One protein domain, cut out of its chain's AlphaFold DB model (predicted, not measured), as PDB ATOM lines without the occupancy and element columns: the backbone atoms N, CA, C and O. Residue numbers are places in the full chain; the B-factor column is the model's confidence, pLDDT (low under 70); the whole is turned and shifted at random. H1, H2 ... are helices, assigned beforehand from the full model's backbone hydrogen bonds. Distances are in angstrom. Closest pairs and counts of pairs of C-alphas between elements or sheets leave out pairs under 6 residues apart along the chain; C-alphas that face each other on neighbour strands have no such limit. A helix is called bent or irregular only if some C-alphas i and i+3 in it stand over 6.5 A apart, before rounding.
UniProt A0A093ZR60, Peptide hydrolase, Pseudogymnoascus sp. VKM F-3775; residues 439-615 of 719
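AT A GLANCE: This is residues 439 to 615 of the 719 residues of the protein "Peptide hydrolase" of Pseudogymnoascus sp. VKM F-3775 (UniProt A0A093ZR60). Two groups of helices open from one corner as a V: a bundle of three helices, H1, H5 and H6, whose centres make a triangle, and a pair side by side, H2 and H4, with short H3 at the pair's far end. The groups meet where H2 and H5 begin, and the long loop of residues 462 to 492 runs out and folds back. The printed part has 177 residues with six named helices, H1 to H6 in chain order, and no named strand; the class is all helix. The whole is loose, with a radius of gyration of the C-alphas of 20.9 A, and flat, spanning 72 by 43 by 22 A.

HOW THE PARTS SIT: H1, residues 439 to 461, H5, residues 555 to 581, and H6, residues 587 to 609, form an up and down bundle, each running against the one before it. H1 touches H5 with residues 441 to 445 alone, at a shallow tilt of 28 degrees, opposite ways; the closest C-alphas, of Ser 441 and Thr 575, are 5.9 A apart. H1 touches H6 at a shallow tilt of 12 degrees, the same way, closest at the C-alphas of Ser 441 and Val 590, 6.2 A. H5 and H6 are a helical hairpin at a shallow tilt of 30 degrees; their closest C-alphas, of Tyr 560 and Leu 600, are 5.1 A apart. H5 is the hub, touching three helices. H2, residues 493 to 515, touches H5 with residues 493 to 495 alone, at a steep tilt of 61 degrees, the same way; the closest C-alphas, of Trp 494 and Ala 559, are 5.5 A apart. H2 touches H4, residues 524 to 549, opposite ways at a shallow tilt of 32 degrees, only just short of steep; the closest C-alphas, of Ala 501 and Asn 535, are 5.3 A apart. H3, residues 519 to 522, is close to H4 but not clearly touching it: the closest C-alphas, of Ile 520 and Val 527, are 6.3 A apart. H4 and H6 are apart. Every O i to N i+4 pair is within hydrogen-bond range in H2, H4 and H5, against 18 of 19 in H1 and 15 of 19 in H6; H3 is too short for such a pair.

IN THESE COORDINATES: H1 begins at C-alpha 439, (62.549, 106.974, 54.400), and measures 32.8 A. H2 measures 32.7 A, H4 37.6 A and H5 37.9 A. H6 measures 34.9 A and ends at C-alpha 609, (53.104, 138.657, 43.621). H1 and H5 are neither bent nor irregular, but only just: C-alphas 445 and 448 are 6.3 A apart, and C-alphas 578 and 581 are 6.0 A apart.

THE WHOLE: The two C-alphas farthest apart, of Gly 477 and Ser 522, are 73.2 A apart. The printed part has no cut. The link from H1 to H2 is long, with 31 residues, and within it residues 471 to 472 pair antiparallel with 483 to 484; the other links are tight. Residues 521 to 526, of which 524 to 526 belong to H4, stand free. Mean pLDDT of the printed part is 91.6, and residues 474 to 481 are under 70.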
ATOM      1  N   ALA A 439      63.636 106.199  53.814       96.06
ATOM      2  CA  ALA A 439      62.549 106.974  54.400       96.06
ATOM      3  C   ALA A 439      62.499 108.409  53.845       96.06
ATOM      4  O   ALA A 439      61.408 108.911  53.567       96.06
ATOM      5  N   TRP A 440      63.648 109.063  53.649       95.81
ATOM      6  CA  TRP A 440      63.718 110.378  53.005       95.81
ATOM      7  C   TRP A 440      63.273 110.314  51.547       95.81
ATOM      8  O   TRP A 440      62.389 111.079  51.164       95.81
ATOM      9  N   SER A 441      63.812 109.377  50.766       96.56
ATOM     10  CA  SER A 441      63.459 109.165  49.361       96.56
ATOM     11  C   SER A 441      61.951 108.979  49.196       96.56
ATOM     12  O   SER A 441      61.318 109.727  48.453       96.56
ATOM     13  N   LEU A 442      61.336 108.086  49.978       96.69
ATOM     14  CA  LEU A 442      59.890 107.856  49.945       96.69
ATOM     15  C   LEU A 442      59.085 109.088  50.386       96.69
ATOM     16  O   LEU A 442      58.058 109.409  49.785       96.69
ATOM     17  N   THR A 443      59.547 109.791  51.423       96.56
ATOM     18  CA  THR A 443      58.879 111.003  51.917       96.56
ATOM     19  C   THR A 443      58.865 112.085  50.846       96.56
ATOM     20  O   THR A 443      57.801 112.626  50.558       96.56
ATOM     21  N   PHE A 444      60.004 112.385  50.219       96.19
ATOM     22  CA  PHE A 444      60.083 113.415  49.182       96.19
ATOM     23  C   PHE A 444      59.360 113.001  47.900       96.19
ATOM     24  O   PHE A 444      58.680 113.829  47.297       96.19
ATOM     25  N   LEU A 445      59.387 111.712  47.551       96.12
ATOM     26  CA  LEU A 445      58.656 111.173  46.407       96.12
ATOM     27  C   LEU A 445      57.141 111.434  46.492       96.12
ATOM     28  O   LEU A 445      56.498 111.637  45.462       96.12
ATOM     29  N   ILE A 446      56.574 111.453  47.705       96.75
ATOM     30  CA  ILE A 446      55.140 111.677  47.948       96.75
ATOM     31  C   ILE A 446      54.850 113.140  48.306       96.75
ATOM     32  O   ILE A 446      53.969 113.770  47.719       96.75
ATOM     33  N   ALA A 447      55.576 113.699  49.275       97.19
ATOM     34  CA  ALA A 447      55.285 115.009  49.842       97.19
ATOM     35  C   ALA A 447      55.568 116.153  48.860       97.19
ATOM     36  O   ALA A 447      54.776 117.094  48.795       97.19
ATOM     37  N   CYS A 448      56.651 116.079  48.074       96.94
ATOM     38  CA  CYS A 448      57.006 117.156  47.149       96.94
ATOM     39  C   CYS A 448      55.940 117.350  46.056       96.94
ATOM     40  O   CYS A 448      55.452 118.476  45.926       96.94
ATOM     41  N   PRO A 449      55.480 116.311  45.325       97.06
ATOM     42  CA  PRO A 449      54.395 116.477  44.358       97.06
ATOM     43  C   PRO A 449      53.098 116.998  44.982       97.06
ATOM     44  O   PRO A 449      52.478 117.896  44.415       97.06
ATOM     45  N   LEU A 450      52.700 116.498  46.158       97.75
ATOM     46  CA  LEU A 450      51.487 116.962  46.844       97.75
ATOM     47  C   LEU A 450      51.576 118.442  47.232       97.75
ATOM     48  O   LEU A 450      50.616 119.186  47.038       97.75
ATOM     49  N   ALA A 451      52.732 118.886  47.729       97.56
ATOM     50  CA  ALA A 451      52.968 120.289  48.047       97.56
ATOM     51  C   ALA A 451      52.931 121.173  46.789       97.56
ATOM     52  O   ALA A 451      52.308 122.234  46.810       97.56
ATOM     53  N   ILE A 452      53.525 120.730  45.675       97.88
ATOM     54  CA  ILE A 452      53.447 121.447  44.393       97.88
ATOM     55  C   ILE A 452      51.999 121.527  43.891       97.88
ATOM     56  O   ILE A 452      51.552 122.605  43.504       97.88
ATOM     57  N   VAL A 453      51.240 120.428  43.949       97.44
ATOM     58  CA  VAL A 453      49.815 120.403  43.575       97.44
ATOM     59  C   VAL A 453      49.001 121.362  44.442       97.44
ATOM     60  O   VAL A 453      48.176 122.102  43.910       97.44
ATOM     61  N   LEU A 454      49.261 121.412  45.751       97.75
ATOM     62  CA  LEU A 454      48.601 122.346  46.662       97.75
ATOM     63  C   LEU A 454      48.909 123.809  46.308       97.75
ATOM     64  O   LEU A 454      47.990 124.623  46.237       97.75
ATOM     65  N   ILE A 455      50.174 124.152  46.041       97.38
ATOM     66  CA  ILE A 455      50.563 125.511  45.624       97.38
ATOM     67  C   ILE A 455      49.867 125.888  44.309       97.38
ATOM     68  O   ILE A 455      49.326 126.987  44.192       97.38
ATOM     69  N   ILE A 456      49.840 124.975  43.333       96.81
ATOM     70  CA  ILE A 456      49.153 125.185  42.052       96.81
ATOM     71  C   ILE A 456      47.651 125.388  42.270       96.81
ATOM     72  O   ILE A 456      47.080 126.315  41.702       96.81
ATOM     73  N   TYR A 457      47.014 124.576  43.115       97.06
ATOM     74  CA  TYR A 457      45.598 124.719  43.449       97.06
ATOM     75  C   TYR A 457      45.286 126.103  44.032       97.06
ATOM     76  O   TYR A 457      44.360 126.766  43.569       97.06
ATOM     77  N   LEU A 458      46.092 126.580  44.987       97.06
ATOM     78  CA  LEU A 458      45.934 127.915  45.570       97.06
ATOM     79  C   LEU A 458      46.133 129.029  44.526       97.06
ATOM     80  O   LEU A 458      45.380 129.997  44.511       97.06
ATOM     81  N   LEU A 459      47.092 128.883  43.607       95.06
ATOM     82  CA  LEU A 459      47.292 129.835  42.506       95.06
ATOM     83  C   LEU A 459      46.118 129.868  41.520       95.06
ATOM     84  O   LEU A 459      45.828 130.921  40.952       95.06
ATOM     85  N   ILE A 460      45.469 128.725  41.281       94.06
ATOM     86  CA  ILE A 460      44.277 128.641  40.430       94.06
ATOM     87  C   ILE A 460      43.096 129.339  41.111       94.06
ATOM     88  O   ILE A 460      42.409 130.112  40.450       94.06
ATOM     89  N   GLN A 461      42.897 129.111  42.414       93.94
ATOM     90  CA  GLN A 461      41.841 129.764  43.201       93.94
ATOM     91  C   GLN A 461      41.978 131.293  43.198       93.94
ATOM     92  O   GLN A 461      40.988 132.000  43.052       93.94
ATOM     93  N   GLU A 462      43.207 131.802  43.283       93.25
ATOM     94  CA  GLU A 462      43.495 133.243  43.275       93.25
ATOM     95  C   GLU A 462      43.571 133.861  41.863       93.25
ATOM     96  O   GLU A 462      43.977 135.012  41.724       93.25
ATOM     97  N   ASP A 463      43.237 133.120  40.797       90.62
ATOM     98  CA  ASP A 463      43.334 133.571  39.394       90.62
ATOM     99  C   ASP A 463      44.747 134.067  38.993       90.62
ATOM    100  O   ASP A 463      44.925 134.955  38.156       90.62
ATOM    101  N   LYS A 464      45.792 133.479  39.588       92.31
ATOM    102  CA  LYS A 464      47.211 133.856  39.390       92.31
ATOM    103  C   LYS A 464      48.053 132.765  38.737       92.31
ATOM    104  O   LYS A 464      49.264 132.909  38.565       92.31
ATOM    105  N   PHE A 465      47.435 131.662  38.328       92.44
ATOM    106  CA  PHE A 465      48.120 130.615  37.580       92.44
ATOM    107  C   PHE A 465      48.240 130.987  36.091       92.44
ATOM    108  O   PHE A 465      47.339 130.732  35.290       92.44
ATOM    109  N   TYR A 466      49.363 131.620  35.734       89.31
ATOM    110  CA  TYR A 466      49.694 132.046  34.362       89.31
ATOM    111  C   TYR A 466      50.257 130.922  33.478       89.31
ATOM    112  O   TYR A 466      50.198 131.002  32.247       89.31
ATOM    113  N   LEU A 467      50.828 129.879  34.088       90.00
ATOM    114  CA  LEU A 467      51.336 128.715  33.361       90.00
ATOM    115  C   LEU A 467      50.178 128.040  32.617       90.00
ATOM    116  O   LEU A 467      49.069 127.941  33.132       90.00
ATOM    117  N   PHE A 468      50.429 127.601  31.384       91.06
ATOM    118  CA  PHE A 468      49.441 126.947  30.516       91.06
ATOM    119  C   PHE A 468      48.159 127.763  30.202       91.06
ATOM    120  O   PHE A 468      47.253 127.241  29.557       91.06
ATOM    121  N   SER A 469      48.079 129.052  30.561       87.25
ATOM    122  CA  SER A 469      46.936 129.916  30.212       87.25
ATOM    123  C   SER A 469      47.111 130.517  28.810       87.25
ATOM    124  O   SER A 469      48.094 131.215  28.552       87.25
ATOM    125  N   SER A 470      46.198 130.240  27.871       82.88
ATOM    126  CA  SER A 470      46.275 130.747  26.487       82.88
ATOM    127  C   SER A 470      45.798 132.196  26.369       82.88
ATOM    128  O   SER A 470      46.572 133.042  25.911       82.88
ATOM    129  N   SER A 471      44.575 132.474  26.817       82.56
ATOM    130  CA  SER A 471      43.929 133.791  26.830       82.56
ATOM    131  C   SER A 471      43.099 133.992  28.105       82.56
ATOM    132  O   SER A 471      42.880 133.041  28.861       82.56
ATOM    133  N   VAL A 472      42.697 135.239  28.364       82.62
ATOM    134  CA  VAL A 472      41.644 135.589  29.331       82.62
ATOM    135  C   VAL A 472      40.469 136.146  28.526       82.62
ATOM    136  O   VAL A 472      40.723 137.027  27.700       82.62
ATOM    137  N   PRO A 473      39.236 135.656  28.735       72.88
ATOM    138  CA  PRO A 473      38.062 136.239  28.095       72.88
ATOM    139  C   PRO A 473      37.841 137.675  28.587       72.88
ATOM    140  O   PRO A 473      38.027 137.953  29.776       72.88
ATOM    141  N   SER A 474      37.463 138.574  27.677       64.00
ATOM    142  CA  SER A 474      37.067 139.948  28.007       64.00
ATOM    143  C   SER A 474      35.826 139.938  28.909       64.00
ATOM    144  O   SER A 474      34.951 139.071  28.808       64.00
ATOM    145  N   GLN A 475      35.783 140.856  29.874       59.22
ATOM    146  CA  GLN A 475      34.660 140.967  30.801       59.22
ATOM    147  C   GLN A 475      33.584 141.862  30.165       59.22
ATOM    148  O   GLN A 475      33.906 142.932  29.665       59.22
ATOM    149  N   ASP A 476      32.328 141.408  30.219       52.31
ATOM    150  CA  ASP A 476      31.105 142.127  29.822       52.31
ATOM    151  C   ASP A 476      30.760 142.226  28.326       52.31
ATOM    152  O   ASP A 476      30.444 143.299  27.833       52.31
ATOM    153  N   GLY A 477      30.675 141.094  27.615       51.19
ATOM    154  CA  GLY A 477      29.800 140.955  26.431       51.19
ATOM    155  C   GLY A 477      30.017 141.941  25.269       51.19
ATOM    156  O   GLY A 477      29.147 142.035  24.403       51.19
ATOM    157  N   SER A 478      31.134 142.666  25.252       54.28
ATOM    158  CA  SER A 478      31.589 143.503  24.151       54.28
ATOM    159  C   SER A 478      32.329 142.641  23.125       54.28
ATOM    160  O   SER A 478      32.938 141.629  23.472       54.28
ATOM    161  N   ASP A 479      32.296 143.041  21.852       55.47
ATOM    162  CA  ASP A 479      33.004 142.389  20.733       55.47
ATOM    163  C   ASP A 479      34.550 142.533  20.819       55.47
ATOM    164  O   ASP A 479      35.258 142.485  19.810       55.47
ATOM    165  N   GLU A 480      35.104 142.736  22.020       62.00
ATOM    166  CA  GLU A 480      36.536 142.901  22.257       62.00
ATOM    167  C   GLU A 480      37.276 141.562  22.261       62.00
ATOM    168  O   GLU A 480      36.875 140.593  22.911       62.00
ATOM    169  N   ALA A 481      38.400 141.525  21.544       66.25
ATOM    170  CA  ALA A 481      39.208 140.326  21.379       66.25
ATOM    171  C   ALA A 481      39.910 139.901  22.685       66.25
ATOM    172  O   ALA A 481      40.547 140.708  23.359       66.25
ATOM    173  N   ASP A 482      39.867 138.597  22.974       77.69
ATOM    174  CA  ASP A 482      40.611 137.917  24.041       77.69
ATOM    175  C   ASP A 482      42.077 138.384  24.171       77.69
ATOM    176  O   ASP A 482      42.852 138.328  23.209       77.69
ATOM    177  N   VAL A 483      42.517 138.710  25.393       79.50
ATOM    178  CA  VAL A 483      43.920 139.086  25.653       79.50
ATOM    179  C   VAL A 483      44.812 137.834  25.676       79.50
ATOM    180  O   VAL A 483      44.644 136.964  26.541       79.50
ATOM    181  N   PRO A 484      45.819 137.711  24.783       81.50
ATOM    182  CA  PRO A 484      46.661 136.521  24.709       81.50
ATOM    183  C   PRO A 484      47.747 136.518  25.800       81.50
ATOM    184  O   PRO A 484      48.771 137.193  25.690       81.50
ATOM    185  N   LEU A 485      47.603 135.655  26.809       79.19
ATOM    186  CA  LEU A 485      48.592 135.468  27.883       79.19
ATOM    187  C   LEU A 485      49.813 134.648  27.463       79.19
ATOM    188  O   LEU A 485      50.859 134.700  28.110       79.19
ATOM    189  N   SER A 486      49.713 133.896  26.361       82.81
ATOM    190  CA  SER A 486      50.844 133.145  25.805       82.81
ATOM    191  C   SER A 486      51.509 132.171  26.799       82.81
ATOM    192  O   SER A 486      52.693 131.852  26.658       82.81
ATOM    193  N   GLY A 487      50.762 131.645  27.772       84.06
ATOM    194  CA  GLY A 487      51.286 130.821  28.862       84.06
ATOM    195  C   GLY A 487      52.034 129.579  28.379       84.06
ATOM    196  O   GLY A 487      53.070 129.237  28.933       84.06
ATOM    197  N   TRP A 488      51.612 128.956  27.275       88.00
ATOM    198  CA  TRP A 488      52.272 127.782  26.676       88.00
ATOM    199  C   TRP A 488      53.645 128.065  26.037       88.00
ATOM    200  O   TRP A 488      54.333 127.148  25.573       88.00
ATOM    201  N   ARG A 489      54.078 129.330  25.955       88.25
ATOM    202  CA  ARG A 489      55.368 129.681  25.352       88.25
ATOM    203  C   ARG A 489      56.517 129.169  26.212       88.25
ATOM    204  O   ARG A 489      56.756 129.650  27.313       88.25
ATOM    205  N   GLY A 490      57.304 128.258  25.647       85.56
ATOM    206  CA  GLY A 490      58.575 127.834  26.234       85.56
ATOM    207  C   GLY A 490      58.519 126.576  27.097       85.56
ATOM    208  O   GLY A 490      59.578 126.167  27.565       85.56
ATOM    209  N   VAL A 491      57.346 125.939  27.225       92.19
ATOM    210  CA  VAL A 491      57.147 124.673  27.959       92.19
ATOM    211  C   VAL A 491      58.177 123.626  27.532       92.19
ATOM    212  O   VAL A 491      58.914 123.118  28.361       92.19
ATOM    213  N   PHE A 492      58.302 123.350  26.231       93.88
ATOM    214  CA  PHE A 492      59.162 122.271  25.723       93.88
ATOM    215  C   PHE A 492      60.611 122.678  25.420       93.88
ATOM    216  O   PHE A 492      61.374 121.866  24.901       93.88
ATOM    217  N   ARG A 493      61.029 123.913  25.736       93.19
ATOM    218  CA  ARG A 493      62.408 124.356  25.443       93.19
ATOM    219  C   ARG A 493      63.435 123.540  26.202       93.19
ATOM    220  O   ARG A 493      64.378 123.043  25.595       93.19
ATOM    221  N   TRP A 494      63.233 123.415  27.512       95.25
ATOM    222  CA  TRP A 494      64.132 122.685  28.400       95.25
ATOM    223  C   TRP A 494      64.326 121.223  27.983       95.25
ATOM    224  O   TRP A 494      65.466 120.875  27.686       95.25
ATOM    225  N   PRO A 495      63.271 120.393  27.847       95.69
ATOM    226  CA  PRO A 495      63.454 118.979  27.519       95.69
ATOM    227  C   PRO A 495      64.077 118.771  26.134       95.69
ATOM    228  O   PRO A 495      64.990 117.962  25.996       95.69
ATOM    229  N   LEU A 496      63.662 119.540  25.120       94.88
ATOM    230  CA  LEU A 496      64.244 119.433  23.778       94.88
ATOM    231  C   LEU A 496      65.737 119.784  23.783       94.88
ATOM    232  O   LEU A 496      66.555 119.068  23.209       94.88
ATOM    233  N   THR A 497      66.098 120.876  24.459       96.12
ATOM    234  CA  THR A 497      67.493 121.317  24.548       96.12
ATOM    235  C   THR A 497      68.338 120.336  25.349       96.12
ATOM    236  O   THR A 497      69.454 120.032  24.940       96.12
ATOM    237  N   PHE A 498      67.805 119.805  26.454       95.62
ATOM    238  CA  PHE A 498      68.472 118.799  27.274       95.62
ATOM    239  C   PHE A 498      68.808 117.545  26.458       95.62
ATOM    240  O   PHE A 498      69.953 117.096  26.486       95.62
ATOM    241  N   VAL A 499      67.858 117.033  25.666       96.31
ATOM    242  CA  VAL A 499      68.077 115.864  24.798       96.31
ATOM    243  C   VAL A 499      69.145 116.150  23.742       96.31
ATOM    244  O   VAL A 499      70.079 115.364  23.598       96.31
ATOM    245  N   ILE A 500      69.053 117.280  23.032       97.25
ATOM    246  CA  ILE A 500      70.016 117.634  21.975       97.25
ATOM    247  C   ILE A 500      71.423 117.839  22.551       97.25
ATOM    248  O   ILE A 500      72.388 117.284  22.026       97.25
ATOM    249  N   ALA A 501      71.548 118.610  23.635       97.06
ATOM    250  CA  ALA A 501      72.830 118.870  24.283       97.06
ATOM    251  C   ALA A 501      73.459 117.571  24.797       97.06
ATOM    252  O   ALA A 501      74.632 117.319  24.540       97.06
ATOM    253  N   THR A 502      72.670 116.707  25.442       95.94
ATOM    254  CA  THR A 502      73.137 115.404  25.933       95.94
ATOM    255  C   THR A 502      73.584 114.498  24.789       95.94
ATOM    256  O   THR A 502      74.677 113.939  24.849       95.94
ATOM    257  N   ALA A 503      72.795 114.392  23.716       97.06
ATOM    258  CA  ALA A 503      73.131 113.564  22.559       97.06
ATOM    259  C   ALA A 503      74.439 114.013  21.889       97.06
ATOM    260  O   ALA A 503      75.281 113.180  21.557       97.06
ATOM    261  N   LEU A 504      74.645 115.324  21.737       96.81
ATOM    262  CA  LEU A 504      75.878 115.873  21.172       96.81
ATOM    263  C   LEU A 504      77.081 115.688  22.106       96.81
ATOM    264  O   LEU A 504      78.162 115.338  21.633       96.81
ATOM    265  N   THR A 505      76.906 115.851  23.421       96.31
ATOM    266  CA  THR A 505      77.965 115.568  24.400       96.31
ATOM    267  C   THR A 505      78.368 114.093  24.359       96.31
ATOM    268  O   THR A 505      79.555 113.801  24.217       96.31
ATOM    269  N   ILE A 506      77.409 113.162  24.385       95.69
ATOM    270  CA  ILE A 506      77.681 111.718  24.281       95.69
ATOM    271  C   ILE A 506      78.355 111.393  22.944       95.69
ATOM    272  O   ILE A 506      79.379 110.713  22.924       95.69
ATOM    273  N   GLY A 507      77.841 111.931  21.835       96.19
ATOM    274  CA  GLY A 507      78.429 111.749  20.508       96.19
ATOM    275  C   GLY A 507      79.883 112.227  20.431       96.19
ATOM    276  O   GLY A 507      80.729 111.537  19.864       96.19
ATOM    277  N   SER A 508      80.206 113.360  21.063       95.06
ATOM    278  CA  SER A 508      81.586 113.851  21.160       95.06
ATOM    279  C   SER A 508      82.476 112.934  22.005       95.06
ATOM    280  O   SER A 508      83.605 112.651  21.614       95.06
ATOM    281  N   GLY A 509      81.956 112.394  23.111       93.75
ATOM    282  CA  GLY A 509      82.666 111.424  23.943       93.75
ATOM    283  C   GLY A 509      82.974 110.139  23.173       93.75
ATOM    284  O   GLY A 509      84.108 109.668  23.182       93.75
ATOM    285  N   MET A 510      82.000 109.620  22.418       94.50
ATOM    286  CA  MET A 510      82.201 108.456  21.547       94.50
ATOM    287  C   MET A 510      83.244 108.726  20.454       94.50
ATOM    288  O   MET A 510      84.027 107.838  20.114       94.50
ATOM    289  N   LEU A 511      83.294 109.951  19.919       94.94
ATOM    290  CA  LEU A 511      84.324 110.354  18.964       94.94
ATOM    291  C   LEU A 511      85.714 110.390  19.612       94.94
ATOM    292  O   LEU A 511      86.665 109.894  19.014       94.94
ATOM    293  N   VAL A 512      85.830 110.916  20.836       93.75
ATOM    294  CA  VAL A 512      87.087 110.896  21.598       93.75
ATOM    295  C   VAL A 512      87.554 109.463  21.821       93.75
ATOM    296  O   VAL A 512      88.698 109.157  21.504       93.75
ATOM    297  N   VAL A 513      86.668 108.565  22.261       92.75
ATOM    298  CA  VAL A 513      86.993 107.139  22.442       92.75
ATOM    299  C   VAL A 513      87.481 106.506  21.136       92.75
ATOM    300  O   VAL A 513      88.405 105.699  21.148       92.75
ATOM    301  N   LYS A 514      86.903 106.890  19.994       94.81
ATOM    302  CA  LYS A 514      87.317 106.379  18.683       94.81
ATOM    303  C   LYS A 514      88.676 106.916  18.220       94.81
ATOM    304  O   LYS A 514      89.417 106.182  17.573       94.81
ATOM    305  N   VAL A 515      88.979 108.188  18.482       95.06
ATOM    306  CA  VAL A 515      90.183 108.867  17.965       95.06
ATOM    307  C   VAL A 515      91.375 108.706  18.905       95.06
ATOM    308  O   VAL A 515      92.486 108.437  18.455       95.06
ATOM    309  N   ASN A 516      91.158 108.890  20.203       92.75
ATOM    310  CA  ASN A 516      92.179 108.782  21.233       92.75
ATOM    311  C   ASN A 516      91.555 108.232  22.528       92.75
ATOM    312  O   ASN A 516      91.246 109.004  23.438       92.75
ATOM    313  N   PRO A 517      91.381 106.903  22.635       88.38
ATOM    314  CA  PRO A 517      90.766 106.292  23.812       88.38
ATOM    315  C   PRO A 517      91.566 106.517  25.102       88.38
ATOM    316  O   PRO A 517      90.994 106.461  26.187       88.38
ATOM    317  N   LEU A 518      92.872 106.791  25.008       89.06
ATOM    318  CA  LEU A 518      93.756 106.886  26.171       89.06
ATOM    319  C   LEU A 518      93.830 108.291  26.790       89.06
ATOM    320  O   LEU A 518      94.355 108.438  27.893       89.06
ATOM    321  N   ILE A 519      93.283 109.321  26.132       90.31
ATOM    322  CA  ILE A 519      93.392 110.716  26.599       90.31
ATOM    323  C   ILE A 519      92.802 110.935  27.995       90.31
ATOM    324  O   ILE A 519      93.285 111.789  28.738       90.31
ATOM    325  N   ILE A 520      91.790 110.149  28.372       86.44
ATOM    326  CA  ILE A 520      91.146 110.255  29.682       86.44
ATOM    327  C   ILE A 520      92.104 109.900  30.825       86.44
ATOM    328  O   ILE A 520      92.022 110.503  31.889       86.44
ATOM    329  N   TYR A 521      93.066 109.004  30.585       83.19
ATOM    330  CA  TYR A 521      94.066 108.611  31.576       83.19
ATOM    331  C   TYR A 521      95.188 109.642  31.720       83.19
ATOM    332  O   TYR A 521      95.728 109.811  32.809       83.19
ATOM    333  N   SER A 522      95.535 110.354  30.641       83.06
ATOM    334  CA  SER A 522      96.585 111.380  30.673       83.06
ATOM    335  C   SER A 522      96.074 112.775  31.042       83.06
ATOM    336  O   SER A 522      96.825 113.584  31.575       83.06
ATOM    337  N   SER A 523      94.825 113.105  30.697       87.19
ATOM    338  CA  SER A 523      94.274 114.460  30.816       87.19
ATOM    339  C   SER A 523      92.758 114.442  31.036       87.19
ATOM    340  O   SER A 523      91.985 114.999  30.251       87.19
ATOM    341  N   GLN A 524      92.325 113.808  32.130       87.50
ATOM    342  CA  GLN A 524      90.908 113.715  32.502       87.50
ATOM    343  C   GLN A 524      90.200 115.076  32.507       87.50
ATOM    344  O   GLN A 524      89.096 115.205  31.980       87.50
ATOM    345  N   TYR A 525      90.860 116.115  33.029       88.25
ATOM    346  CA  TYR A 525      90.282 117.452  33.120       88.25
ATOM    347  C   TYR A 525      89.993 118.057  31.754       88.25
ATOM    348  O   TYR A 525      88.933 118.640  31.576       88.25
ATOM    349  N   SER A 526      90.856 117.845  30.761       91.50
ATOM    350  CA  SER A 526      90.603 118.332  29.404       91.50
ATOM    351  C   SER A 526      89.362 117.678  28.792       91.50
ATOM    352  O   SER A 526      88.562 118.357  28.150       91.50
ATOM    353  N   VAL A 527      89.164 116.375  29.028       92.25
ATOM    354  CA  VAL A 527      87.981 115.639  28.551       92.25
ATOM    355  C   VAL A 527      86.712 116.153  29.234       92.25
ATOM    356  O   VAL A 527      85.729 116.457  28.555       92.25
ATOM    357  N   TRP A 528      86.740 116.314  30.561       91.06
ATOM    358  CA  TRP A 528      85.613 116.851  31.325       91.06
ATOM    359  C   TRP A 528      85.287 118.293  30.943       91.06
ATOM    360  O   TRP A 528      84.128 118.609  30.686       91.06
ATOM    361  N   THR A 529      86.293 119.164  30.842       92.62
ATOM    362  CA  THR A 529      86.113 120.551  30.407       92.62
ATOM    363  C   THR A 529      85.527 120.603  29.002       92.62
ATOM    364  O   THR A 529      84.550 121.313  28.796       92.62
ATOM    365  N   MET A 530      86.031 119.806  28.054       94.38
ATOM    366  CA  MET A 530      85.453 119.720  26.710       94.38
ATOM    367  C   MET A 530      83.970 119.324  26.761       94.38
ATOM    368  O   MET A 530      83.140 120.010  26.165       94.38
ATOM    369  N   ALA A 531      83.627 118.249  27.477       94.88
ATOM    370  CA  ALA A 531      82.257 117.749  27.564       94.88
ATOM    371  C   ALA A 531      81.303 118.775  28.202       94.88
ATOM    372  O   ALA A 531      80.224 119.034  27.662       94.88
ATOM    373  N   LEU A 532      81.720 119.395  29.312       93.50
ATOM    374  CA  LEU A 532      80.944 120.406  30.035       93.50
ATOM    375  C   LEU A 532      80.790 121.694  29.223       93.50
ATOM    376  O   LEU A 532      79.685 122.225  29.132       93.50
ATOM    377  N   THR A 533      81.864 122.185  28.598       95.44
ATOM    378  CA  THR A 533      81.816 123.376  27.742       95.44
ATOM    379  C   THR A 533      80.935 123.133  26.525       95.44
ATOM    380  O   THR A 533      80.095 123.974  26.220       95.44
ATOM    381  N   LEU A 534      81.063 121.982  25.862       96.06
ATOM    382  CA  LEU A 534      80.215 121.627  24.729       96.06
ATOM    383  C   LEU A 534      78.739 121.594  25.136       96.06
ATOM    384  O   LEU A 534      77.911 122.229  24.481       96.06
ATOM    385  N   ASN A 535      78.425 120.902  26.237       96.06
ATOM    386  CA  ASN A 535      77.066 120.825  26.760       96.06
ATOM    387  C   ASN A 535      76.515 122.225  27.057       96.06
ATOM    388  O   ASN A 535      75.470 122.597  26.528       96.06
ATOM    389  N   PHE A 536      77.262 123.027  27.821       94.62
ATOM    390  CA  PHE A 536      76.881 124.385  28.191       94.62
ATOM    391  C   PHE A 536      76.667 125.285  26.971       94.62
ATOM    392  O   PHE A 536      75.646 125.968  26.891       94.62
ATOM    393  N   CYS A 537      77.589 125.280  26.004       96.00
ATOM    394  CA  CYS A 537      77.485 126.098  24.799       96.00
ATOM    395  C   CYS A 537      76.246 125.729  23.983       96.00
ATOM    396  O   CYS A 537      75.458 126.614  23.653       96.00
ATOM    397  N   ILE A 538      76.031 124.440  23.694       96.69
ATOM    398  CA  ILE A 538      74.850 123.983  22.947       96.69
ATOM    399  C   ILE A 538      73.574 124.374  23.689       96.69
ATOM    400  O   ILE A 538      72.659 124.945  23.093       96.69
ATOM    401  N   PHE A 539      73.534 124.100  24.993       95.50
ATOM    402  CA  PHE A 539      72.380 124.402  25.822       95.50
ATOM    403  C   PHE A 539      72.067 125.902  25.791       95.50
ATOM    404  O   PHE A 539      70.930 126.302  25.541       95.50
ATOM    405  N   TRP A 540      73.086 126.744  25.961       94.88
ATOM    406  CA  TRP A 540      72.945 128.193  25.932       94.88
ATOM    407  C   TRP A 540      72.494 128.715  24.564       94.88
ATOM    408  O   TRP A 540      71.551 129.504  24.510       94.88
ATOM    409  N   PHE A 541      73.104 128.272  23.458       95.81
ATOM    410  CA  PHE A 541      72.755 128.744  22.113       95.81
ATOM    411  C   PHE A 541      71.321 128.382  21.728       95.81
ATOM    412  O   PHE A 541      70.592 129.241  21.229       95.81
ATOM    413  N   ILE A 542      70.890 127.145  21.998       95.06
ATOM    414  CA  ILE A 542      69.518 126.712  21.702       95.06
ATOM    415  C   ILE A 542      68.525 127.499  22.562       95.06
ATOM    416  O   ILE A 542      67.548 128.029  22.031       95.06
ATOM    417  N   MET A 543      68.790 127.647  23.865       93.31
ATOM    418  CA  MET A 543      67.922 128.431  24.748       93.31
ATOM    419  C   MET A 543      67.838 129.892  24.322       93.31
ATOM    420  O   MET A 543      66.743 130.454  24.256       93.31
ATOM    421  N   ARG A 544      68.979 130.507  23.996       93.19
ATOM    422  CA  ARG A 544      69.042 131.911  23.596       93.19
ATOM    423  C   ARG A 544      68.364 132.146  22.250       93.19
ATOM    424  O   ARG A 544      67.633 133.124  22.114       93.19
ATOM    425  N   GLY A 545      68.556 131.246  21.289       93.75
ATOM    426  CA  GLY A 545      67.863 131.278  20.003       93.75
ATOM    427  C   GLY A 545      66.352 131.105  20.163       93.75
ATOM    428  O   GLY A 545      65.578 131.879  19.604       93.75
ATOM    429  N   ALA A 546      65.915 130.151  20.988       91.81
ATOM    430  CA  ALA A 546      64.498 129.924  21.259       91.81
ATOM    431  C   ALA A 546      63.829 131.117  21.963       91.81
ATOM    432  O   ALA A 546      62.671 131.427  21.676       91.81
ATOM    433  N   ASP A 547      64.546 131.789  22.867       90.50
ATOM    434  CA  ASP A 547      64.093 133.023  23.508       90.50
ATOM    435  C   ASP A 547      64.015 134.193  22.520       90.50
ATOM    436  O   ASP A 547      63.015 134.903  22.499       90.50
ATOM    437  N   PHE A 548      65.008 134.344  21.638       92.06
ATOM    438  CA  PHE A 548      64.997 135.370  20.594       92.06
ATOM    439  C   PHE A 548      63.815 135.208  19.625       92.06
ATOM    440  O   PHE A 548      63.133 136.183  19.315       92.06
ATOM    441  N   VAL A 549      63.541 133.979  19.171       91.44
ATOM    442  CA  VAL A 549      62.450 133.692  18.222       91.44
ATOM    443  C   VAL A 549      61.077 133.824  18.883       91.44
ATOM    444  O   VAL A 549      60.131 134.321  18.273       91.44
ATOM    445  N   ARG A 550      60.936 133.364  20.130       87.88
ATOM    446  CA  ARG A 550      59.658 133.381  20.848       87.88
ATOM    447  C   ARG A 550      59.918 133.736  22.314       87.88
ATOM    448  O   ARG A 550      60.047 132.826  23.113       87.88
ATOM    449  N   PRO A 551      59.951 135.003  22.737       88.38
ATOM    450  CA  PRO A 551      60.230 135.341  24.137       88.38
ATOM    451  C   PRO A 551      59.215 134.727  25.116       88.38
ATOM    452  O   PRO A 551      58.039 134.557  24.773       88.38
ATOM    453  N   SER A 552      59.657 134.363  26.326       88.25
ATOM    454  CA  SER A 552      58.767 133.867  27.393       88.25
ATOM    455  C   SER A 552      59.247 134.263  28.790       88.25
ATOM    456  O   SER A 552      60.379 133.973  29.165       88.25
ATOM    457  N   ALA A 553      58.347 134.855  29.583       85.81
ATOM    458  CA  ALA A 553      58.567 135.190  30.995       85.81
ATOM    459  C   ALA A 553      58.692 133.965  31.897       85.81
ATOM    460  O   ALA A 553      59.439 133.958  32.870       85.81
ATOM    461  N   LEU A 554      57.915 132.933  31.566       90.19
ATOM    462  CA  LEU A 554      57.661 131.781  32.426       90.19
ATOM    463  C   LEU A 554      58.693 130.670  32.216       90.19
ATOM    464  O   LEU A 554      58.629 129.624  32.860       90.19
ATOM    465  N   HIS A 555      59.656 130.878  31.311       90.88
ATOM    466  CA  HIS A 555      60.616 129.853  30.917       90.88
ATOM    467  C   HIS A 555      61.422 129.300  32.099       90.88
ATOM    468  O   HIS A 555      61.628 128.091  32.164       90.88
ATOM    469  N   ARG A 556      61.824 130.151  33.056       92.50
ATOM    470  CA  ARG A 556      62.542 129.714  34.263       92.50
ATOM    471  C   ARG A 556      61.721 128.707  35.073       92.50
ATOM    472  O   ARG A 556      62.228 127.643  35.409       92.50
ATOM    473  N   THR A 557      60.454 129.015  35.334       94.00
ATOM    474  CA  THR A 557      59.556 128.127  36.082       94.00
ATOM    475  C   THR A 557      59.281 126.840  35.304       94.00
ATOM    476  O   THR A 557      59.301 125.771  35.900       94.00
ATOM    477  N   TYR A 558      59.143 126.897  33.971       94.94
ATOM    478  CA  TYR A 558      59.051 125.685  33.144       94.94
ATOM    479  C   TYR A 558      60.311 124.816  33.193       94.94
ATOM    480  O   TYR A 558      60.199 123.593  33.210       94.94
ATOM    481  N   ALA A 559      61.503 125.417  33.227       95.19
ATOM    482  CA  ALA A 559      62.745 124.668  33.389       95.19
ATOM    483  C   ALA A 559      62.782 123.948  34.746       95.19
ATOM    484  O   ALA A 559      63.058 122.752  34.780       95.19
ATOM    485  N   TYR A 560      62.429 124.632  35.843       96.62
ATOM    486  CA  TYR A 560      62.308 123.993  37.161       96.62
ATOM    487  C   TYR A 560      61.242 122.895  37.182       96.62
ATOM    488  O   TYR A 560      61.475 121.843  37.766       96.62
ATOM    489  N   PHE A 561      60.117 123.093  36.491       96.12
ATOM    490  CA  PHE A 561      59.045 122.103  36.393       96.12
ATOM    491  C   PHE A 561      59.524 120.805  35.729       96.12
ATOM    492  O   PHE A 561      59.281 119.720  36.248       96.12
ATOM    493  N   TRP A 562      60.263 120.902  34.620       96.88
ATOM    494  CA  TRP A 562      60.830 119.720  33.963       96.88
ATOM    495  C   TRP A 562      61.977 119.078  34.738       96.88
ATOM    496  O   TRP A 562      62.058 117.853  34.756       96.88
ATOM    497  N   MET A 563      62.840 119.870  35.381       96.75
ATOM    498  CA  MET A 563      63.897 119.326  36.241       96.75
ATOM    499  C   MET A 563      63.311 118.568  37.430       96.75
ATOM    500  O   MET A 563      63.798 117.488  37.732       96.75
ATOM    501  N   PHE A 564      62.231 119.075  38.028       97.75
ATOM    502  CA  PHE A 564      61.486 118.381  39.074       97.75
ATOM    503  C   PHE A 564      60.841 117.086  38.561       97.75
ATOM    504  O   PHE A 564      60.992 116.047  39.179       97.75
ATOM    505  N   ILE A 565      60.185 117.090  37.392       97.06
ATOM    506  CA  ILE A 565      59.615 115.853  36.819       97.06
ATOM    507  C   ILE A 565      60.703 114.808  36.548       97.06
ATOM    508  O   ILE A 565      60.532 113.635  36.876       97.06
ATOM    509  N   LEU A 566      61.813 115.215  35.928       96.44
ATOM    510  CA  LEU A 566      62.918 114.306  35.636       96.44
ATOM    511  C   LEU A 566      63.564 113.792  36.929       96.44
ATOM    512  O   LEU A 566      63.813 112.595  37.043       96.44
ATOM    513  N   GLY A 567      63.804 114.684  37.891       96.75
ATOM    514  CA  GLY A 567      64.341 114.357  39.208       96.75
ATOM    515  C   GLY A 567      63.440 113.387  39.967       96.75
ATOM    516  O   GLY A 567      63.929 112.373  40.452       96.75
ATOM    517  N   TRP A 568      62.123 113.591  39.933       97.31
ATOM    518  CA  TRP A 568      61.138 112.681  40.509       97.31
ATOM    519  C   TRP A 568      61.180 111.285  39.867       97.31
ATOM    520  O   TRP A 568      61.206 110.286  40.583       97.31
ATOM    521  N   ILE A 569      61.260 111.182  38.531       97.19
ATOM    522  CA  ILE A 569      61.403 109.887  37.830       97.19
ATOM    523  C   ILE A 569      62.699 109.182  38.254       97.19
ATOM    524  O   ILE A 569      62.705 107.976  38.505       97.19
ATOM    525  N   VAL A 570      63.798 109.930  38.349       96.69
ATOM    526  CA  VAL A 570      65.081 109.402  38.825       96.69
ATOM    527  C   VAL A 570      64.980 108.970  40.289       96.69
ATOM    528  O   VAL A 570      65.483 107.905  40.634       96.69
ATOM    529  N   LEU A 571      64.279 109.725  41.138       97.44
ATOM    530  CA  LEU A 571      64.067 109.386  42.543       97.44
ATOM    531  C   LEU A 571      63.243 108.102  42.702       97.44
ATOM    532  O   LEU A 571      63.546 107.308  43.590       97.44
ATOM    533  N   VAL A 572      62.262 107.838  41.826       97.50
ATOM    534  CA  VAL A 572      61.570 106.533  41.782       97.50
ATOM    535  C   VAL A 572      62.584 105.410  41.573       97.50
ATOM    536  O   VAL A 572      62.580 104.437  42.325       97.50
ATOM    537  N   ALA A 573      63.470 105.547  40.583       96.44
ATOM    538  CA  ALA A 573      64.496 104.543  40.320       96.44
ATOM    539  C   ALA A 573      65.436 104.376  41.524       96.44
ATOM    540  O   ALA A 573      65.647 103.254  41.976       96.44
ATOM    541  N   VAL A 574      65.928 105.475  42.100       96.38
ATOM    542  CA  VAL A 574      66.781 105.462  43.302       96.38
ATOM    543  C   VAL A 574      66.098 104.737  44.463       96.38
ATOM    544  O   VAL A 574      66.682 103.817  45.024       96.38
ATOM    545  N   THR A 575      64.833 105.048  44.744       96.50
ATOM    546  CA  THR A 575      64.052 104.418  45.825       96.50
ATOM    547  C   THR A 575      63.908 102.903  45.618       96.50
ATOM    548  O   THR A 575      63.972 102.124  46.570       96.50
ATOM    549  N   VAL A 576      63.743 102.451  44.367       96.06
ATOM    550  CA  VAL A 576      63.709 101.015  44.032       96.06
ATOM    551  C   VAL A 576      65.072 100.360  44.267       96.06
ATOM    552  O   VAL A 576      65.127  99.251  44.801       96.06
ATOM    553  N   PHE A 577      66.165 101.026  43.891       94.69
ATOM    554  CA  PHE A 577      67.526 100.531  44.108       94.69
ATOM    555  C   PHE A 577      67.888 100.438  45.597       94.69
ATOM    556  O   PHE A 577      68.454  99.428  46.024       94.69
ATOM    557  N   GLU A 578      67.482 101.422  46.396       95.00
ATOM    558  CA  GLU A 578      67.643 101.430  47.854       95.00
ATOM    559  C   GLU A 578      66.930 100.235  48.512       95.00
ATOM    560  O   GLU A 578      67.528  99.512  49.312       95.00
ATOM    561  N   ASP A 579      65.667  99.972  48.154       94.25
ATOM    562  CA  ASP A 579      64.886  98.891  48.771       94.25
ATOM    563  C   ASP A 579      65.284  97.497  48.267       94.25
ATOM    564  O   ASP A 579      65.518  96.589  49.072       94.25
ATOM    565  N   ARG A 580      65.368  97.311  46.942       93.50
ATOM    566  CA  ARG A 580      65.506  95.983  46.318       93.50
ATOM    567  C   ARG A 580      66.940  95.500  46.214       93.50
ATOM    568  O   ARG A 580      67.180  94.311  46.395       93.50
ATOM    569  N   PHE A 581      67.871  96.406  45.929       90.75
ATOM    570  CA  PHE A 581      69.270  96.065  45.665       90.75
ATOM    571  C   PHE A 581      70.209  96.486  46.801       90.75
ATOM    572  O   PHE A 581      71.388  96.137  46.780       90.75
ATOM    573  N   LYS A 582      69.686  97.195  47.815       93.56
ATOM    574  CA  LYS A 582      70.465  97.729  48.941       93.56
ATOM    575  C   LYS A 582      71.648  98.571  48.451       93.56
ATOM    576  O   LYS A 582      72.781  98.341  48.868       93.56
ATOM    577  N   ILE A 583      71.360  99.481  47.518       94.25
ATOM    578  CA  ILE A 583      72.316 100.402  46.890       94.25
ATOM    579  C   ILE A 583      72.067 101.811  47.429       94.25
ATOM    580  O   ILE A 583      70.943 102.308  47.370       94.25
ATOM    581  N   ALA A 584      73.114 102.453  47.936       94.44
ATOM    582  CA  ALA A 584      73.083 103.767  48.581       94.44
ATOM    583  C   ALA A 584      73.600 104.910  47.686       94.44
ATOM    584  O   ALA A 584      73.427 106.086  48.007       94.44
ATOM    585  N   SER A 585      74.215 104.587  46.548       93.88
ATOM    586  CA  SER A 585      74.867 105.521  45.618       93.88
ATOM    587  C   SER A 585      73.968 106.658  45.146       93.88
ATOM    588  O   SER A 585      74.462 107.718  44.779       93.88
ATOM    589  N   GLY A 586      72.649 106.460  45.164       93.50
ATOM    590  CA  GLY A 586      71.668 107.470  44.782       93.50
ATOM    591  C   GLY A 586      71.509 108.631  45.771       93.50
ATOM    592  O   GLY A 586      70.762 109.556  45.465       93.50
ATOM    593  N   TYR A 587      72.199 108.636  46.919       95.00
ATOM    594  CA  TYR A 587      71.988 109.628  47.985       95.00
ATOM    595  C   TYR A 587      72.049 111.089  47.503       95.00
ATOM    596  O   TYR A 587      71.249 111.923  47.925       95.00
ATOM    597  N   PHE A 588      72.966 111.419  46.587       94.12
ATOM    598  CA  PHE A 588      73.121 112.783  46.074       94.12
ATOM    599  C   PHE A 588      71.940 113.222  45.193       94.12
ATOM    600  O   PHE A 588      71.629 114.411  45.126       94.12
ATOM    601  N   LEU A 589      71.241 112.275  44.557       95.56
ATOM    602  CA  LEU A 589      70.049 112.541  43.747       95.56
ATOM    603  C   LEU A 589      68.860 112.945  44.623       95.56
ATOM    604  O   LEU A 589      68.075 113.793  44.211       95.56
ATOM    605  N   VAL A 590      68.777 112.423  45.851       95.69
ATOM    606  CA  VAL A 590      67.775 112.851  46.841       95.69
ATOM    607  C   VAL A 590      67.966 114.331  47.178       95.69
ATOM    608  O   VAL A 590      67.013 115.107  47.144       95.69
ATOM    609  N   PHE A 591      69.208 114.761  47.423       94.25
ATOM    610  CA  PHE A 591      69.513 116.173  47.677       94.25
ATOM    611  C   PHE A 591      69.230 117.070  46.463       94.25
ATOM    612  O   PHE A 591      68.728 118.184  46.633       94.25
ATOM    613  N   TYR A 592      69.502 116.594  45.243       94.88
ATOM    614  CA  TYR A 592      69.136 117.330  44.032       94.88
ATOM    615  C   TYR A 592      67.626 117.474  43.866       94.88
ATOM    616  O   TYR A 592      67.168 118.563  43.526       94.88
ATOM    617  N   GLU A 593      66.851 116.433  44.158       96.06
ATOM    618  CA  GLU A 593      65.393 116.501  44.076       96.06
ATOM    619  C   GLU A 593      64.814 117.508  45.076       96.06
ATOM    620  O   GLU A 593      63.973 118.331  44.716       96.06
ATOM    621  N   ILE A 594      65.334 117.538  46.307       95.69
ATOM    622  CA  ILE A 594      64.970 118.563  47.298       95.69
ATOM    623  C   ILE A 594      65.272 119.969  46.751       95.69
ATOM    624  O   ILE A 594      64.447 120.879  46.867       95.69
ATOM    625  N   ALA A 595      66.434 120.160  46.123       95.88
ATOM    626  CA  ALA A 595      66.801 121.441  45.525       95.88
ATOM    627  C   ALA A 595      65.877 121.828  44.355       95.88
ATOM    628  O   ALA A 595      65.466 122.989  44.261       95.88
ATOM    629  N   PHE A 596      65.504 120.879  43.488       97.06
ATOM    630  CA  PHE A 596      64.553 121.111  42.398       97.06
ATOM    631  C   PHE A 596      63.158 121.447  42.917       97.06
ATOM    632  O   PHE A 596      62.540 122.386  42.411       97.06
ATOM    633  N   PHE A 597      62.697 120.756  43.962       97.62
ATOM    634  CA  PHE A 597      61.448 121.069  44.645       97.62
ATOM    635  C   PHE A 597      61.435 122.516  45.145       97.62
ATOM    636  O   PHE A 597      60.520 123.265  44.803       97.62
ATOM    637  N   PHE A 598      62.452 122.947  45.900       97.44
ATOM    638  CA  PHE A 598      62.504 124.322  46.406       97.44
ATOM    639  C   PHE A 598      62.609 125.353  45.279       97.44
ATOM    640  O   PHE A 598      61.927 126.376  45.329       97.44
ATOM    641  N   ALA A 599      63.408 125.089  44.242       96.56
ATOM    642  CA  ALA A 599      63.516 125.980  43.091       96.56
ATOM    643  C   ALA A 599      62.167 126.151  42.370       96.56
ATOM    644  O   ALA A 599      61.780 127.274  42.033       96.56
ATOM    645  N   LEU A 600      61.424 125.055  42.181       97.62
ATOM    646  CA  LEU A 600      60.093 125.085  41.588       97.62
ATOM    647  C   LEU A 600      59.076 125.771  42.508       97.62
ATOM    648  O   LEU A 600      58.338 126.637  42.046       97.62
ATOM    649  N   ALA A 601      59.055 125.428  43.796       97.25
ATOM    650  CA  ALA A 601      58.149 126.017  44.775       97.25
ATOM    651  C   ALA A 601      58.335 127.537  44.858       97.25
ATOM    652  O   ALA A 601      57.356 128.272  44.773       97.25
ATOM    653  N   ILE A 602      59.579 128.024  44.925       96.38
ATOM    654  CA  ILE A 602      59.885 129.461  44.881       96.38
ATOM    655  C   ILE A 602      59.379 130.074  43.568       96.38
ATOM    656  O   ILE A 602      58.684 131.086  43.598       96.38
ATOM    657  N   GLY A 603      59.659 129.440  42.423       95.38
ATOM    658  CA  GLY A 603      59.208 129.922  41.113       95.38
ATOM    659  C   GLY A 603      57.684 129.952  40.931       95.38
ATOM    660  O   GLY A 603      57.186 130.737  40.126       95.38
ATOM    661  N   LEU A 604      56.939 129.116  41.660       96.12
ATOM    662  CA  LEU A 604      55.475 129.146  41.711       96.12
ATOM    663  C   LEU A 604      54.970 130.204  42.697       96.12
ATOM    664  O   LEU A 604      54.044 130.941  42.372       96.12
ATOM    665  N   LEU A 605      55.588 130.323  43.874       96.12
ATOM    666  CA  LEU A 605      55.198 131.303  44.890       96.12
ATOM    667  C   LEU A 605      55.382 132.748  44.409       96.12
ATOM    668  O   LEU A 605      54.568 133.608  44.735       96.12
ATOM    669  N   GLU A 606      56.393 133.016  43.582       95.12
ATOM    670  CA  GLU A 606      56.576 134.316  42.925       95.12
ATOM    671  C   GLU A 606      55.352 134.747  42.091       95.12
ATOM    672  O   GLU A 606      55.113 135.945  41.941       95.12
ATOM    673  N   LEU A 607      54.540 133.805  41.590       93.31
ATOM    674  CA  LEU A 607      53.323 134.129  40.839       93.31
ATOM    675  C   LEU A 607      52.244 134.778  41.719       93.31
ATOM    676  O   LEU A 607      51.435 135.542  41.201       93.31
ATOM    677  N   PHE A 608      52.252 134.571  43.043       93.69
ATOM    678  CA  PHE A 608      51.319 135.266  43.943       93.69
ATOM    679  C   PHE A 608      51.536 136.783  43.977       93.69
ATOM    680  O   PHE A 608      50.589 137.526  44.257       93.69
ATOM    681  N   ALA A 609      52.758 137.239  43.681       92.75
ATOM    682  CA  ALA A 609      53.104 138.657  43.621       92.75
ATOM    683  C   ALA A 609      52.638 139.340  42.322       92.75
ATOM    684  O   ALA A 609      52.704 140.565  42.221       92.75
ATOM    685  N   LEU A 610      52.178 138.574  41.327       90.56
ATOM    686  CA  LEU A 610      51.615 139.111  40.091       90.56
ATOM    687  C   LEU A 610      50.144 139.534  40.291       90.56
ATOM    688  O   LEU A 610      49.467 139.003  41.181       90.56
ATOM    689  N   PRO A 611      49.631 140.478  39.473       89.88
ATOM    690  CA  PRO A 611      48.198 140.782  39.440       89.88
ATOM    691  C   PRO A 611      47.387 139.532  39.067       89.88
ATOM    692  O   PRO A 611      47.946 138.561  38.554       89.88
ATOM    693  N   THR A 612      46.075 139.535  39.304       89.94
ATOM    694  CA  THR A 612      45.210 138.465  38.770       89.94
ATOM    695  C   THR A 612      45.176 138.534  37.242       89.94
ATOM    696  O   THR A 612      45.417 139.593  36.654       89.94
ATOM    697  N   LYS A 613      44.885 137.414  36.574       87.44
ATOM    698  CA  LYS A 613      44.794 137.374  35.105       87.44
ATOM    699  C   LYS A 613      43.717 138.328  34.585       87.44
ATOM    700  O   LYS A 613      43.946 139.033  33.607       87.44
ATOM    701  N   THR A 614      42.593 138.401  35.288       84.56
ATOM    702  CA  THR A 614      41.507 139.371  35.061       84.56
ATOM    703  C   THR A 614      41.966 140.831  35.170       84.56
ATOM    704  O   THR A 614      41.753 141.613  34.248       84.56
ATOM    705  N   GLN A 615      42.677 141.203  36.242       85.25
ATOM    706  CA  GLN A 615      43.236 142.554  36.397       85.25
ATOM    707  C   GLN A 615      44.289 142.869  35.333       85.25
ATOM    708  O   GLN A 615      44.402 144.004  34.877       85.25
TER     709      GLN A 615